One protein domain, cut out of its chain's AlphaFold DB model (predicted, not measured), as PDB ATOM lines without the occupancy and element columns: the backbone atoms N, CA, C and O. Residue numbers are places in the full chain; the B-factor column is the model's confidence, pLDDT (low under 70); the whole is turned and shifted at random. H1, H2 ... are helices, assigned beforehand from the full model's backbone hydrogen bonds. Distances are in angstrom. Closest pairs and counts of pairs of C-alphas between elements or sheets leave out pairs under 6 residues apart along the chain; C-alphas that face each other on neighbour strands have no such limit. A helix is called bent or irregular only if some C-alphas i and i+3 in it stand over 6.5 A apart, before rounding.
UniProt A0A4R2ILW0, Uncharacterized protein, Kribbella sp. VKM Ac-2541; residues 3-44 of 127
ATOM      1  N   LEU A   3       7.604  17.223  44.786       84.19
ATOM      2  CA  LEU A   3       8.142  18.558  45.050       84.19
ATOM      3  C   LEU A   3       9.416  18.880  44.249       84.19
ATOM      4  O   LEU A   3       9.468  19.921  43.613       84.19
ATOM      5  N   ALA A   4      10.427  18.004  44.254       86.50
ATOM      6  CA  ALA A   4      11.670  18.243  43.513       86.50
ATOM      7  C   ALA A   4      11.431  18.312  41.994       86.50
ATOM      8  O   ALA A   4      11.944  19.201  41.320       86.50
ATOM      9  N   GLU A   5      10.599  17.406  41.464       89.62
ATOM     10  CA  GLU A   5      10.195  17.392  40.051       89.62
ATOM     11  C   GLU A   5       9.456  18.695  39.675       89.62
ATOM     12  O   GLU A   5       9.762  19.305  38.649       89.62
ATOM     13  N   ASP A   6       8.544  19.163  40.532       92.31
ATOM     14  CA  ASP A   6       7.794  20.410  40.349       92.31
ATOM     15  C   ASP A   6       8.693  21.654  40.437       92.31
ATOM     16  O   ASP A   6       8.553  22.578  39.632       92.31
ATOM     17  N   LEU A   7       9.644  21.682  41.377       90.31
ATOM     18  CA  LEU A   7      10.625  22.762  41.513       90.31
ATOM     19  C   LEU A   7      11.475  22.883  40.243       90.31
ATOM     20  O   LEU A   7      11.563  23.975  39.674       90.31
ATOM     21  N   VAL A   8      11.996  21.768  39.724       91.56
ATOM     22  CA  VAL A   8      12.730  21.744  38.448       91.56
ATOM     23  C   VAL A   8      11.843  22.199  37.288       91.56
ATOM     24  O   VAL A   8      12.258  23.035  36.483       91.56
ATOM     25  N   ALA A   9      10.598  21.718  37.213       92.50
ATOM     26  CA  ALA A   9       9.644  22.132  36.181       92.50
ATOM     27  C   ALA A   9       9.307  23.635  36.247       92.50
ATOM     28  O   ALA A   9       9.052  24.256  35.214       92.50
ATOM     29  N   SER A  10       9.350  24.230  37.441       91.00
ATOM     30  CA  SER A  10       9.168  25.669  37.667       91.00
ATOM     31  C   SER A  10      10.409  26.518  37.343       91.00
ATOM     32  O   SER A  10      10.327  27.746  37.335       91.00
ATOM     33  N   GLY A  11      11.543  25.881  37.030       90.56
ATOM     34  CA  GLY A  11      12.804  26.543  36.692       90.56
ATOM     35  C   GLY A  11      13.788  26.690  37.855       90.56
ATOM     36  O   GLY A  11      14.812  27.349  37.682       90.56
ATOM     37  N   PHE A  12      13.514  26.088  39.017       89.31
ATOM     38  CA  PHE A  12      14.485  26.005  40.106       89.31
ATOM     39  C   PHE A  12      15.506  24.904  39.798       89.31
ATOM     40  O   PHE A  12      15.170  23.724  39.762       89.31
ATOM     41  N   MET A  13      16.751  25.300  39.539       89.12
ATOM     42  CA  MET A  13      17.819  24.414  39.055       89.12
ATOM     43  C   MET A  13      18.961  24.304  40.072       89.12
ATOM     44  O   MET A  13      20.126  24.386  39.692       89.12
ATOM     45  N   GLY A  14      18.628  24.197  41.362       90.56
ATOM     46  CA  GLY A  14      19.607  23.845  42.390       90.56
ATOM     47  C   GLY A  14      20.152  22.435  42.151       90.56
ATOM     48  O   GLY A  14      19.407  21.558  41.703       90.56
ATOM     49  N   ASP A  15      21.445  22.233  42.397       92.88
ATOM     50  CA  ASP A  15      22.132  20.976  42.098       92.88
ATOM     51  C   ASP A  15      21.508  19.828  42.907       92.88
ATOM     52  O   ASP A  15      21.109  18.814  42.328       92.88
ATOM     53  N   ALA A  16      21.300  20.021  44.215       90.81
ATOM     54  CA  ALA A  16      20.667  19.019  45.070       90.81
ATOM     55  C   ALA A  16      19.202  18.786  44.681       90.81
ATOM     56  O   ALA A  16      18.730  17.651  44.667       90.81
ATOM     57  N   THR A  17      18.477  19.832  44.283       90.94
ATOM     58  CA  THR A  17      17.095  19.697  43.794       90.94
ATOM     59  C   THR A  17      17.006  18.830  42.538       90.94
ATOM     60  O   THR A  17      16.113  17.984  42.428       90.94
ATOM     61  N   VAL A  18      17.935  19.002  41.594       92.75
ATOM     62  CA  VAL A  18      18.013  18.176  40.382       92.75
ATOM     63  C   VAL A  18      18.412  16.742  40.727       92.75
ATOM     64  O   VAL A  18      17.827  15.805  40.180       92.75
ATOM     65  N   GLU A  19      19.359  16.551  41.645       93.44
ATOM     66  CA  GLU A  19      19.773  15.224  42.105       93.44
ATOM     67  C   GLU A  19      18.633  14.474  42.790       93.44
ATOM     68  O   GLU A  19      18.381  13.314  42.450       93.44
ATOM     69  N   VAL A  20      17.881  15.150  43.667       90.88
ATOM     70  CA  VAL A  20      16.655  14.602  44.243       90.88
ATOM     71  C   VAL A  20      15.696  14.256  43.116       90.88
ATOM     72  O   VAL A  20      15.332  13.095  43.026       90.88
ATOM     73  N   ALA A  21      15.342  15.177  42.211       91.00
ATOM     74  CA  ALA A  21      14.416  14.921  41.095       91.00
ATOM     75  C   ALA A  21      14.822  13.728  40.202       91.00
ATOM     76  O   ALA A  21      13.958  13.052  39.640       91.00
ATOM     77  N   ALA A  22      16.120  13.446  40.089       92.69
ATOM     78  CA  ALA A  22      16.665  12.331  39.325       92.69
ATOM     79  C   ALA A  22      16.726  11.000  40.102       92.69
ATOM     80  O   ALA A  22      17.058   9.968  39.504       92.69
ATOM     81  N   LEU A  23      16.406  10.986  41.403       92.00
ATOM     82  CA  LEU A  23      16.410   9.767  42.208       92.00
ATOM     83  C   LEU A  23      15.482   8.712  41.614       92.00
ATOM     84  O   LEU A  23      14.322   8.948  41.256       92.00
ATOM     85  N   ARG A  24      15.995   7.484  41.558       89.62
ATOM     86  CA  ARG A  24      15.182   6.340  41.164       89.62
ATOM     87  C   ARG A  24      14.066   6.136  42.183       89.62
ATOM     88  O   ARG A  24      14.258   6.297  43.384       89.62
ATOM     89  N   ARG A  25      12.907   5.683  41.707       84.38
ATOM     90  CA  ARG A  25      11.737   5.407  42.560       84.38
ATOM     91  C   ARG A  25      11.988   4.307  43.606       84.38
ATOM     92  O   ARG A  25      11.213   4.210  44.547       84.38
ATOM     93  N   ASP A  26      13.028   3.493  43.423       89.25
ATOM     94  CA  ASP A  26      13.467   2.428  44.332       89.25
ATOM     95  C   ASP A  26      14.680   2.812  45.200       89.25
ATOM     96  O   ASP A  26      15.240   1.942  45.866       89.25
ATOM     97  N   ALA A  27      15.094   4.086  45.198       88.25
ATOM     98  CA  ALA A  27      16.159   4.569  46.070       88.25
ATOM     99  C   ALA A  27      15.819   4.321  47.546       88.25
ATOM    100  O   ALA A  27      14.670   4.467  47.978       88.25
ATOM    101  N   THR A  28      16.828   3.936  48.325       89.44
ATOM    102  CA  THR A  28      16.643   3.718  49.759       89.44
ATOM    103  C   THR A  28      16.571   5.053  50.494       89.44
ATOM    104  O   THR A  28      17.062   6.072  50.011       89.44
ATOM    105  N   ARG A  29      15.995   5.049  51.703       84.00
ATOM    106  CA  ARG A  29      15.974   6.247  52.554       84.00
ATOM    107  C   ARG A  29      17.384   6.795  52.789       84.00
ATOM    108  O   ARG A  29      17.575   7.994  52.666       84.00
ATOM    109  N   SER A  30      18.354   5.929  53.079       84.25
ATOM    110  CA  SER A  30      19.736   6.338  53.354       84.25
ATOM    111  C   SER A  30      20.420   7.015  52.166       84.25
ATOM    112  O   SER A  30      21.265   7.874  52.380       84.25
ATOM    113  N   ASP A  31      20.047   6.653  50.935       86.06
ATOM    114  CA  ASP A  31      20.591   7.294  49.731       86.06
ATOM    115  C   ASP A  31      19.914   8.645  49.460       86.06
ATOM    116  O   ASP A  31      20.546   9.577  48.973       86.06
ATOM    117  N   ALA A  32      18.617   8.747  49.763       87.44
ATOM    118  CA  ALA A  32      17.813   9.933  49.489       87.44
ATOM    119  C   ALA A  32      17.940  11.024  50.564       87.44
ATOM    120  O   ALA A  32      17.848  12.204  50.244       87.44
ATOM    121  N   GLU A  33      18.117  10.648  51.830       88.62
ATOM    122  CA  GLU A  33      18.055  11.559  52.977       88.62
ATOM    123  C   GLU A  33      19.071  12.711  52.894       88.62
ATOM    124  O   GLU A  33      18.622  13.854  52.967       88.62
ATOM    125  N   PRO A  34      20.375  12.487  52.626       88.88
ATOM    126  CA  PRO A  34      21.327  13.589  52.466       88.88
ATOM    127  C   PRO A  34      20.928  14.563  51.349       88.88
ATOM    128  O   PRO A  34      20.943  15.772  51.546       88.88
ATOM    129  N   LEU A  35      20.477  14.036  50.207       90.88
ATOM    130  CA  LEU A  35      20.084  14.843  49.049       90.88
ATOM    131  C   LEU A  35      18.836  15.686  49.329       90.88
ATOM    132  O   LEU A  35      18.739  16.832  48.896       90.88
ATOM    133  N   VAL A  36      17.870  15.132  50.066       89.75
ATOM    134  CA  VAL A  36      16.667  15.865  50.474       89.75
ATOM    135  C   VAL A  36      17.020  16.991  51.443       89.75
ATOM    136  O   VAL A  36      16.461  18.078  51.313       89.75
ATOM    137  N   LEU A  37      17.939  16.762  52.384       89.38
ATOM    138  CA  LEU A  37      18.407  17.804  53.303       89.38
ATOM    139  C   LEU A  37      19.113  18.938  52.545       89.38
ATOM    140  O   LEU A  37      18.790  20.105  52.764       89.38
ATOM    141  N   ASP A  38      19.992  18.599  51.601       90.94
ATOM    142  CA  ASP A  38      20.685  19.586  50.768       90.94
ATOM    143  C   ASP A  38      19.698  20.384  49.898       90.94
ATOM    144  O   ASP A  38      19.773  21.611  49.831       90.94
ATOM    145  N   MET A  39      18.701  19.722  49.298       92.44
ATOM    146  CA  MET A  39      17.631  20.383  48.538       92.44
ATOM    147  C   MET A  39      16.824  21.360  49.407       92.44
ATOM    148  O   MET A  39      16.464  22.452  48.961       92.44
ATOM    149  N   LEU A  40      16.503  20.983  50.648       89.56
ATOM    150  CA  LEU A  40      15.786  21.866  51.569       89.56
ATOM    151  C   LEU A  40      16.632  23.096  51.920       89.56
ATOM    152  O   LEU A  40      16.114  24.214  51.873       89.56
ATOM    153  N   ALA A  41      17.934  22.915  52.146       89.38
ATOM    154  CA  ALA A  41      18.862  24.019  52.356       89.38
ATOM    155  C   ALA A  41      18.949  24.955  51.131       89.38
ATOM    156  O   ALA A  41      18.926  26.175  51.298       89.38
ATOM    157  N   GLU A  42      18.957  24.422  49.899       91.38
ATOM    158  CA  GLU A  42      18.878  25.228  48.664       91.38
ATOM    159  C   GLU A  42      17.600  26.075  48.597       91.38
ATOM    160  O   GLU A  42      17.618  27.204  48.103       91.38
ATOM    161  N   CYS A  43      16.493  25.552  49.128       87.12
ATOM    162  CA  CYS A  43      15.217  26.259  49.219       87.12
ATOM    163  C   CYS A  43      15.160  27.264  50.385       87.12
ATOM    164  O   CYS A  43      14.118  27.888  50.603       87.12
ATOM    165  N   GLY A  44      16.250  27.429  51.144       87.06
ATOM    166  CA  GLY A  44      16.299  28.273  52.338       87.06
ATOM    167  C   GLY A  44      15.509  27.705  53.521       87.06
ATOM    168  O   GLY A  44      15.155  28.454  54.430       87.06
TER     169      GLY A  44
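AT A GLANCE: This is residues 3 to 44 of the 127 residues of an uncharacterized protein of Kribbella sp. VKM Ac-2541 (UniProt A0A4R2ILW0). Two short helices and one longer one make a small group in which H2 is in the middle, with H1 packed on it from one side and the longer H3 crossing it on another. The turn from H2 to H3 swings out at one end, where residues 25 to 30 stick out from the rest. The printed part has 42 residues, with three named helices in the order H1, H2, H3 and no named strand; its class is all helix. It is compact, with a radius of gyration of the C-alphas of 9.6 A, and its C-alphas span 26 by 19 by 14 A.

HOW THE PARTS SIT: H1, residues 3 to 9, touches H2, residues 15 to 21, the closest C-alphas being those of Ala 4 and Ala 21, 4.9 A apart. Their lines are only just about perpendicular, at 70.4 degrees. H2 touches H3, residues 29 to 42, with the C-alphas of Ala 16 and Met 39 closest at 4.8 A. These two run opposite ways at a steep tilt of 49 degrees. H1 and H3 are only just apart, the closest C-alphas being 8.1 A from each other. In H1 and H2 every O i to N i+4 pair is within hydrogen-bond range; in H3 8 of 10 are.

IN THESE COORDINATES: H1 begins at C-alpha 3 (8.142, 18.558, 45.050). A tight link of 5 residues joins it to H2, which begins at C-alpha 15 (22.132, 20.976, 42.098). H3 measures 19.6 A from first to last C-alpha and ends at C-alpha 42 (18.878, 25.228, 48.664). It is irregular, but only just: C-alphas 31 and 34 are 6.9 A apart.

THE WHOLE: The two C-alphas farthest apart, those of Asp 26 and Gly 44, are 27.2 A apart. The printed part has no cut, and the link from H2 to H3, 7 residues, is short. The mean pLDDT of the printed part is 89.6, and no printed residue is under 70.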